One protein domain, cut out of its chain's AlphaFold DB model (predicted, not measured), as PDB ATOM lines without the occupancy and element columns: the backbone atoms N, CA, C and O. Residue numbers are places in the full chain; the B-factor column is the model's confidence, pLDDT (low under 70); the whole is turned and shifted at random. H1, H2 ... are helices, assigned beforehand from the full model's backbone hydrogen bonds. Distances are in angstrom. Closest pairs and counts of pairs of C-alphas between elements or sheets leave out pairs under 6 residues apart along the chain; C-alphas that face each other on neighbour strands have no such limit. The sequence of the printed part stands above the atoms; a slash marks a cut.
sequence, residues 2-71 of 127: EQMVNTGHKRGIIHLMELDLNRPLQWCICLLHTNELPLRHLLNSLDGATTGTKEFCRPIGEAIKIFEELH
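What this domain is: This is residues 2 to 71 of the 127 residues of an uncharacterized protein of Araneus ventricosus (UniProt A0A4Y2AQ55). One long helix, H2, is the bar of an open bracket, with short H1 near its first end and short H3 at its last; the middle of H2 is bare. The 70 printed residues hold three named helices in the order H1, H2, H3 and no named strand, class all helix. The whole is extended, with a radius of gyration of the C-alphas of 17.1 A and spans of 47 by 27 by 24 A.

How they stand to each other: H1, residues 13 to 21, is close to but not clearly touching H2, residues 26 to 47; the closest C-alphas, of Ile 14 and Gln 26, are 7.0 A apart. They run opposite ways at a shallow tilt of 35.0 degrees, only just short of steep. H2 only just touches H3, residues 59 to 65, with 3 pairs of C-alphas within 8 A and with residue 47 alone; the closest C-alphas, of Asp 47 and Ile 60, are 5.9 A apart. They run opposite ways at a steep tilt of 55 degrees. H1 and H3 are apart. Every O i to N i+4 pair is within hydrogen-bond range in H1, against 16 of 18 in H2 and 2 of 3 in H3.

Where its parts are: H1 begins at C-alpha 13 (391.229, 338.912, 205.138) and measures 12.1 A. H2 measures 30.4 A. H3, 10.2 A, ends at C-alpha 65 (381.149, 328.698, 177.974).

The domain as a whole: The printed part has no cut. The link from H2 to H3 is long. Residues 30 to 39 of H2 and residues 66 to 71 stand free. In this model pLDDT is under 70 at residues 2 to 4 and 51 to 57.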
ATOM      1  N   GLU A   2     402.240 331.443 205.358       56.41
ATOM      2  CA  GLU A   2     400.937 330.891 205.773       56.41
ATOM      3  C   GLU A   2     399.835 331.425 204.852       56.41
ATOM      4  O   GLU A   2     399.807 332.619 204.556       56.41
ATOM      5  N   GLN A   3     398.941 330.547 204.393       56.91
ATOM      6  CA  GLN A   3     397.773 330.958 203.617       56.91
ATOM      7  C   GLN A   3     396.853 331.810 204.493       56.91
ATOM      8  O   GLN A   3     396.348 331.351 205.519       56.91
ATOM      9  N   MET A   4     396.626 333.053 204.076       60.22
ATOM     10  CA  MET A   4     395.540 333.865 204.610       60.22
ATOM     11  C   MET A   4     394.224 333.309 204.064       60.22
ATOM     12  O   MET A   4     394.091 333.070 202.865       60.22
ATOM     13  N   VAL A   5     393.269 333.064 204.956       76.38
ATOM     14  CA  VAL A   5     391.930 332.582 204.599       76.38
ATOM     15  C   VAL A   5     390.991 333.772 204.426       76.38
ATOM     16  O   VAL A   5     391.143 334.788 205.105       76.38
ATOM     17  N   ASN A   6     389.995 333.658 203.544       74.06
ATOM     18  CA  ASN A   6     389.008 334.729 203.348       74.06
ATOM     19  C   ASN A   6     388.268 335.038 204.665       74.06
ATOM     20  O   ASN A   6     388.111 336.199 205.044       74.06
ATOM     21  N   THR A   7     387.907 333.992 205.415       71.12
ATOM     22  CA  THR A   7     387.136 334.060 206.665       71.12
ATOM     23  C   THR A   7     387.940 333.550 207.864       71.12
ATOM     24  O   THR A   7     388.488 332.452 207.813       71.12
ATOM     25  N   GLY A   8     387.965 334.290 208.977       77.31
ATOM     26  CA  GLY A   8     388.569 333.830 210.234       77.31
ATOM     27  C   GLY A   8     388.806 334.952 211.248       77.31
ATOM     28  O   GLY A   8     389.304 336.013 210.892       77.31
ATOM     29  N   HIS A   9     388.511 334.707 212.529       73.75
ATOM     30  CA  HIS A   9     388.541 335.748 213.575       73.75
ATOM     31  C   HIS A   9     389.937 336.302 213.922       73.75
ATOM     32  O   HIS A   9     390.034 337.346 214.546       73.75
ATOM     33  N   LYS A  10     391.022 335.592 213.578       73.75
ATOM     34  CA  LYS A  10     392.408 336.008 213.894       73.75
ATOM     35  C   LYS A  10     393.208 336.477 212.681       73.75
ATOM     36  O   LYS A  10     394.144 337.250 212.840       73.75
ATOM     37  N   ARG A  11     392.905 335.949 211.491       79.69
ATOM     38  CA  ARG A  11     393.701 336.127 210.259       79.69
ATOM     39  C   ARG A  11     392.857 336.076 208.980       79.69
ATOM     40  O   ARG A  11     393.385 335.819 207.902       79.69
ATOM     41  N   GLY A  12     391.544 336.255 209.107       85.38
ATOM     42  CA  GLY A  12     390.656 336.366 207.957       85.38
ATOM     43  C   GLY A  12     390.884 337.696 207.254       85.38
ATOM     44  O   GLY A  12     390.888 338.728 207.919       85.38
ATOM     45  N   ILE A  13     391.042 337.684 205.931       85.56
ATOM     46  CA  ILE A  13     391.229 338.912 205.138       85.56
ATOM     47  C   ILE A  13     390.084 339.899 205.389       85.56
ATOM     48  O   ILE A  13     390.334 341.080 205.598       85.56
ATOM     49  N   ILE A  14     388.845 339.399 205.463       85.19
ATOM     50  CA  ILE A  14     387.663 340.221 205.752       85.19
ATOM     51  C   ILE A  14     387.797 340.898 207.118       85.19
ATOM     52  O   ILE A  14     387.627 342.105 207.211       85.19
ATOM     53  N   HIS A  15     388.174 340.151 208.158       84.94
ATOM     54  CA  HIS A  15     388.344 340.705 209.502       84.94
ATOM     55  C   HIS A  15     389.448 341.774 209.548       84.94
ATOM     56  O   HIS A  15     389.285 342.812 210.180       84.94
ATOM     57  N   LEU A  16     390.559 341.550 208.842       89.19
ATOM     58  CA  LEU A  16     391.638 342.535 208.745       89.19
ATOM     59  C   LEU A  16     391.187 343.809 208.014       89.19
ATOM     60  O   LEU A  16     391.519 344.903 208.455       89.19
ATOM     61  N   MET A  17     390.390 343.679 206.949       87.31
ATOM     62  CA  MET A  17     389.788 344.823 206.252       87.31
ATOM     63  C   MET A  17     388.781 345.575 207.129       87.31
ATOM     64  O   MET A  17     388.741 346.799 207.088       87.31
ATOM     65  N   GLU A  18     387.981 344.872 207.933       90.00
ATOM     66  CA  GLU A  18     387.054 345.501 208.883       90.00
ATOM     67  C   GLU A  18     387.786 346.345 209.929       90.00
ATOM     68  O   GLU A  18     387.317 347.433 210.266       90.00
ATOM     69  N   LEU A  19     388.934 345.859 210.416       90.31
ATOM     70  CA  LEU A  19     389.793 346.588 211.351       90.31
ATOM     71  C   LEU A  19     390.427 347.824 210.701       90.31
ATOM     72  O   LEU A  19     390.408 348.891 211.307       90.31
ATOM     73  N   ASP A  20     390.954 347.690 209.481       92.44
ATOM     74  CA  ASP A  20     391.594 348.790 208.743       92.44
ATOM     75  C   ASP A  20     390.594 349.899 208.375       92.44
ATOM     76  O   ASP A  20     390.854 351.086 208.559       92.44
ATOM     77  N   LEU A  21     389.399 349.509 207.926       90.31
ATOM     78  CA  LEU A  21     388.347 350.436 207.510       90.31
ATOM     79  C   LEU A  21     387.459 350.907 208.671       90.31
ATOM     80  O   LEU A  21     386.631 351.796 208.471       90.31
ATOM     81  N   ASN A  22     387.599 350.309 209.859       91.12
ATOM     82  CA  ASN A  22     386.756 350.523 211.039       91.12
ATOM     83  C   ASN A  22     385.244 350.423 210.734       91.12
ATOM     84  O   ASN A  22     384.434 351.243 211.176       91.12
ATOM     85  N   ARG A  23     384.854 349.438 209.912       86.62
ATOM     86  CA  ARG A  23     383.465 349.215 209.472       86.62
ATOM     87  C   ARG A  23     383.161 347.718 209.384       86.62
ATOM     88  O   ARG A  23     384.011 346.975 208.908       86.62
ATOM     89  N   PRO A  24     381.949 347.268 209.759       84.06
ATOM     90  CA  PRO A  24     381.566 345.867 209.619       84.06
ATOM     91  C   PRO A  24     381.245 345.546 208.149       84.06
ATOM     92  O   PRO A  24     380.249 346.017 207.599       84.06
ATOM     93  N   LEU A  25     382.091 344.742 207.510       83.56
ATOM     94  CA  LEU A  25     381.974 344.304 206.114       83.56
ATOM     95  C   LEU A  25     381.331 342.924 205.994       83.56
ATOM     96  O   LEU A  25     380.783 342.591 204.940       83.56
ATOM     97  N   GLN A  26     381.358 342.135 207.070       79.38
ATOM     98  CA  GLN A  26     380.789 340.796 207.127       79.38
ATOM     99  C   GLN A  26     379.330 340.784 206.657       79.38
ATOM    100  O   GLN A  26     378.943 339.895 205.908       79.38
ATOM    101  N   TRP A  27     378.533 341.794 207.015       77.50
ATOM    102  CA  TRP A  27     377.130 341.886 206.602       77.50
ATOM    103  C   TRP A  27     376.952 342.014 205.089       77.50
ATOM    104  O   TRP A  27     376.107 341.325 204.525       77.50
ATOM    105  N   CYS A  28     377.770 342.831 204.419       75.38
ATOM    106  CA  CYS A  28     377.727 342.970 202.963       75.38
ATOM    107  C   CYS A  28     378.052 341.637 202.276       75.38
ATOM    108  O   CYS A  28     377.384 341.244 201.325       75.38
ATOM    109  N   ILE A  29     379.037 340.909 202.800       75.19
ATOM    110  CA  ILE A  29     379.463 339.613 202.262       75.19
ATOM    111  C   ILE A  29     378.396 338.538 202.519       75.19
ATOM    112  O   ILE A  29     378.043 337.784 201.615       75.19
ATOM    113  N   CYS A  30     377.808 338.502 203.717       77.56
ATOM    114  CA  CYS A  30     376.702 337.602 204.047       77.56
ATOM    115  C   CYS A  30     375.456 337.857 203.182       77.56
ATOM    116  O   CYS A  30     374.790 336.900 202.783       77.56
ATOM    117  N   LEU A  31     375.149 339.119 202.868       76.56
ATOM    118  CA  LEU A  31     374.051 339.482 201.967       76.56
ATOM    119  C   LEU A  31     374.300 338.974 200.542       76.56
ATOM    120  O   LEU A  31     373.404 338.387 199.940       76.56
ATOM    121  N   LEU A  32     375.526 339.119 200.030       73.94
ATOM    122  CA  LEU A  32     375.901 338.585 198.717       73.94
ATOM    123  C   LEU A  32     375.750 337.057 198.660       73.94
ATOM    124  O   LEU A  32     375.123 336.544 197.736       73.94
ATOM    125  N   HIS A  33     376.227 336.332 199.677       71.50
ATOM    126  CA  HIS A  33     376.059 334.875 199.741       71.50
ATOM    127  C   HIS A  33     374.597 334.441 199.905       71.50
ATOM    128  O   HIS A  33     374.192 333.409 199.373       71.50
ATOM    129  N   THR A  34     373.781 335.230 200.603       75.62
ATOM    130  CA  THR A  34     372.345 334.950 200.741       75.62
ATOM    131  C   THR A  34     371.624 335.083 199.401       75.62
ATOM    132  O   THR A  34     370.727 334.293 199.130       75.62
ATOM    133  N   ASN A  35     372.039 336.011 198.535       74.62
ATOM    134  CA  ASN A  35     371.503 336.126 197.175       74.62
ATOM    135  C   ASN A  35     372.009 335.006 196.247       74.62
ATOM    136  O   ASN A  35     371.289 334.576 195.348       74.62
ATOM    137  N   GLU A  36     373.222 334.495 196.477       77.75
ATOM    138  CA  GLU A  36     373.796 333.375 195.719       77.75
ATOM    139  C   GLU A  36     373.048 332.055 195.978       77.75
ATOM    140  O   GLU A  36     372.820 331.279 195.050       77.75
ATOM    141  N   LEU A  37     372.641 331.785 197.226       79.81
ATOM    142  CA  LEU A  37     372.060 330.492 197.615       79.81
ATOM    143  C   LEU A  37     370.789 330.107 196.826       79.81
ATOM    144  O   LEU A  37     370.754 328.991 196.296       79.81
ATOM    145  N   PRO A  38     369.755 330.967 196.717       81.12
ATOM    146  CA  PRO A  38     368.554 330.677 195.938       81.12
ATOM    147  C   PRO A  38     368.861 330.448 194.458       81.12
ATOM    148  O   PRO A  38     368.346 329.500 193.866       81.12
ATOM    149  N   LEU A  39     369.749 331.262 193.878       78.88
ATOM    150  CA  LEU A  39     370.172 331.125 192.482       78.88
ATOM    151  C   LEU A  39     370.909 329.806 192.254       78.88
ATOM    152  O   LEU A  39     370.643 329.103 191.284       78.88
ATOM    153  N   ARG A  40     371.779 329.416 193.185       76.62
ATOM    154  CA  ARG A  40     372.462 328.125 193.146       76.62
ATOM    155  C   ARG A  40     371.484 326.962 193.257       76.62
ATOM    156  O   ARG A  40     371.664 325.955 192.579       76.62
ATOM    157  N   HIS A  41     370.455 327.075 194.095       81.75
ATOM    158  CA  HIS A  41     369.430 326.040 194.219       81.75
ATOM    159  C   HIS A  41     368.602 325.907 192.934       81.75
ATOM    160  O   HIS A  41     368.373 324.793 192.466       81.75
ATOM    161  N   LEU A  42     368.234 327.037 192.327       83.44
ATOM    162  CA  LEU A  42     367.564 327.082 191.032       83.44
ATOM    163  C   LEU A  42     368.424 326.439 189.937       83.44
ATOM    164  O   LEU A  42     367.956 325.543 189.244       83.44
ATOM    165  N   LEU A  43     369.695 326.835 189.817       78.69
ATOM    166  CA  LEU A  43     370.619 326.261 188.837       78.69
ATOM    167  C   LEU A  43     370.838 324.765 189.066       78.69
ATOM    168  O   LEU A  43     370.823 324.005 188.106       78.69
ATOM    169  N   ASN A  44     370.948 324.316 190.317       80.56
ATOM    170  CA  ASN A  44     371.007 322.887 190.622       80.56
ATOM    171  C   ASN A  44     369.736 322.145 190.183       80.56
ATOM    172  O   ASN A  44     369.820 320.986 189.788       80.56
ATOM    173  N   SER A  45     368.563 322.778 190.264       84.88
ATOM    174  CA  SER A  45     367.309 322.181 189.791       84.88
ATOM    175  C   SER A  45     367.212 322.148 188.265       84.88
ATOM    176  O   SER A  45     366.589 321.236 187.731       84.88
ATOM    177  N   LEU A  46     367.777 323.142 187.574       83.31
ATOM    178  CA  LEU A  46     367.702 323.278 186.116       83.31
ATOM    179  C   LEU A  46     368.791 322.481 185.388       83.31
ATOM    180  O   LEU A  46     368.512 321.834 184.385       83.31
ATOM    181  N   ASP A  47     370.023 322.524 185.893       82.25
ATOM    182  CA  ASP A  47     371.215 321.944 185.260       82.25
ATOM    183  C   ASP A  47     371.740 320.705 186.005       82.25
ATOM    184  O   ASP A  47     372.616 319.985 185.528       82.25
ATOM    185  N   GLY A  48     371.194 320.416 187.188       80.69
ATOM    186  CA  GLY A  48     371.684 319.362 188.067       80.69
ATOM    187  C   GLY A  48     372.849 319.813 188.950       80.69
ATOM    188  O   GLY A  48     373.367 320.923 188.856       80.69
ATOM    189  N   ALA A  49     373.281 318.923 189.843       74.69
ATOM    190  CA  ALA A  49     374.407 319.207 190.723       74.69
ATOM    191  C   ALA A  49     375.713 319.382 189.925       74.69
ATOM    192  O   ALA A  49     376.058 318.556 189.072       74.69
ATOM    193  N   THR A  50     376.473 320.425 190.259       70.88
ATOM    194  CA  THR A  50     377.829 320.648 189.742       70.88
ATOM    195  C   THR A  50     378.744 319.488 190.146       70.88
ATOM    196  O   THR A  50     378.870 319.185 191.333       70.88
ATOM    197  N   THR A  51     379.408 318.845 189.185       65.19
ATOM    198  CA  THR A  51     380.276 317.671 189.412       65.19
ATOM    199  C   THR A  51     381.677 318.022 189.924       65.19
ATOM    200  O   THR A  51     382.462 317.125 190.221       65.19
ATOM    201  N   GLY A  52     382.004 319.310 190.065       64.50
ATOM    202  CA  GLY A  52     383.296 319.773 190.562       64.50
ATOM    203  C   GLY A  52     383.243 321.184 191.139       64.50
ATOM    204  O   GLY A  52     382.247 321.894 191.029       64.50
ATOM    205  N   THR A  53     384.340 321.606 191.770       57.31
ATOM    206  CA  THR A  53     384.455 322.945 192.362       57.31
ATOM    207  C   THR A  53     384.625 324.051 191.321       57.31
ATOM    208  O   THR A  53     384.389 325.214 191.640       57.31
ATOM    209  N   LYS A  54     385.050 323.736 190.099       56.38
ATOM    210  CA  LYS A  54     385.549 324.757 189.173       56.38
ATOM    211  C   LYS A  54     384.667 325.026 187.964       56.38
ATOM    212  O   LYS A  54     384.855 326.066 187.356       56.38
ATOM    213  N   GLU A  55     383.729 324.144 187.624       61.69
ATOM    214  CA  GLU A  55     383.030 324.250 186.343       61.69
ATOM    215  C   GLU A  55     381.581 323.774 186.430       61.69
ATOM    216  O   GLU A  55     381.253 322.798 187.113       61.69
ATOM    217  N   PHE A  56     380.720 324.473 185.695       65.75
ATOM    218  CA  PHE A  56     379.408 323.972 185.329       65.75
ATOM    219  C   PHE A  56     379.610 322.994 184.157       65.75
ATOM    220  O   PHE A  56     379.962 323.416 183.064       65.75
ATOM    221  N   CYS A  57     379.459 321.688 184.395       66.62
ATOM    222  CA  CYS A  57     379.745 320.635 183.398       66.62
ATOM    223  C   CYS A  57     378.492 320.083 182.699       66.62
ATOM    224  O   CYS A  57     378.531 319.042 182.043       66.62
ATOM    225  N   ARG A  58     377.341 320.694 182.956       77.75
ATOM    226  CA  ARG A  58     376.029 320.234 182.503       77.75
ATOM    227  C   ARG A  58     375.549 321.138 181.360       77.75
ATOM    228  O   ARG A  58     376.226 322.121 181.075       77.75
ATOM    229  N   PRO A  59     374.484 320.786 180.618       81.56
ATOM    230  CA  PRO A  59     374.153 321.460 179.362       81.56
ATOM    231  C   PRO A  59     374.052 322.988 179.456       81.56
ATOM    232  O   PRO A  59     374.529 323.668 178.553       81.56
ATOM    233  N   ILE A  60     373.495 323.533 180.544       80.94
ATOM    234  CA  ILE A  60     373.434 324.987 180.763       80.94
ATOM    235  C   ILE A  60     374.839 325.517 181.053       80.94
ATOM    236  O   ILE A  60     375.270 326.494 180.450       80.94
ATOM    237  N   GLY A  61     375.590 324.837 181.914       77.88
ATOM    238  CA  GLY A  61     376.990 325.125 182.191       77.88
ATOM    239  C   GLY A  61     377.922 325.178 180.984       77.88
ATOM    240  O   GLY A  61     378.711 326.110 180.843       77.88
ATOM    241  N   GLU A  62     377.822 324.190 180.101       78.81
ATOM    242  CA  GLU A  62     378.596 324.131 178.863       78.81
ATOM    243  C   GLU A  62     378.108 325.185 177.861       78.81
ATOM    244  O   GLU A  62     378.927 325.827 177.204       78.81
ATOM    245  N   ALA A  63     376.798 325.449 177.798       80.31
ATOM    246  CA  ALA A  63     376.257 326.531 176.976       80.31
ATOM    247  C   ALA A  63     376.764 327.910 177.427       80.31
ATOM    248  O   ALA A  63     377.028 328.761 176.582       80.31
ATOM    249  N   ILE A  64     376.975 328.123 178.732       78.19
ATOM    250  CA  ILE A  64     377.550 329.365 179.269       78.19
ATOM    251  C   ILE A  64     378.966 329.612 178.720       78.19
ATOM    252  O   ILE A  64     379.311 330.760 178.442       78.19
ATOM    253  N   LYS A  65     379.775 328.563 178.502       77.19
ATOM    254  CA  LYS A  65     381.149 328.698 177.974       77.19
ATOM    255  C   LYS A  65     381.190 329.255 176.548       77.19
ATOM    256  O   LYS A  65     382.151 329.927 176.194       77.19
ATOM    257  N   ILE A  66     380.156 328.983 175.751       81.00
ATOM    258  CA  ILE A  66     380.037 329.425 174.353       81.00
ATOM    259  C   ILE A  66     378.955 330.494 174.160       81.00
ATOM    260  O   ILE A  66     378.614 330.828 173.029       81.00
ATOM    261  N   PHE A  67     378.393 331.038 175.247       79.19
ATOM    262  CA  PHE A  67     377.210 331.903 175.191       79.19
ATOM    263  C   PHE A  67     377.415 333.151 174.326       79.19
ATOM    264  O   PHE A  67     376.485 333.582 173.654       79.19
ATOM    265  N   GLU A  68     378.634 333.696 174.279       78.44
ATOM    266  CA  GLU A  68     378.951 334.846 173.422       78.44
ATOM    267  C   GLU A  68     378.808 334.567 171.915       78.44
ATOM    268  O   GLU A  68     378.734 335.512 171.130       78.44
ATOM    269  N   GLU A  69     378.803 333.299 171.505       80.69
ATOM    270  CA  GLU A  69     378.689 332.870 170.108       80.69
ATOM    271  C   GLU A  69     377.257 332.453 169.738       80.69
ATOM    272  O   GLU A  69     376.956 332.220 168.566       80.69
ATOM    273  N   LEU A  70     376.356 332.356 170.721       80.19
ATOM    274  CA  LEU A  70     374.987 331.906 170.506       80.19
ATOM    275  C   LEU A  70     374.085 333.060 170.059       80.19
ATOM    276  O   LEU A  70     374.079 334.148 170.631       80.19
ATOM    277  N   HIS A  71     373.255 332.792 169.052       84.81
ATOM    278  CA  HIS A  71     372.179 333.700 168.677       84.81
ATOM    279  C   HIS A  71     371.072 333.708 169.735       84.81
ATOM    280  O   HIS A  71     370.773 332.681 170.351       84.81
TER     281      HIS A  71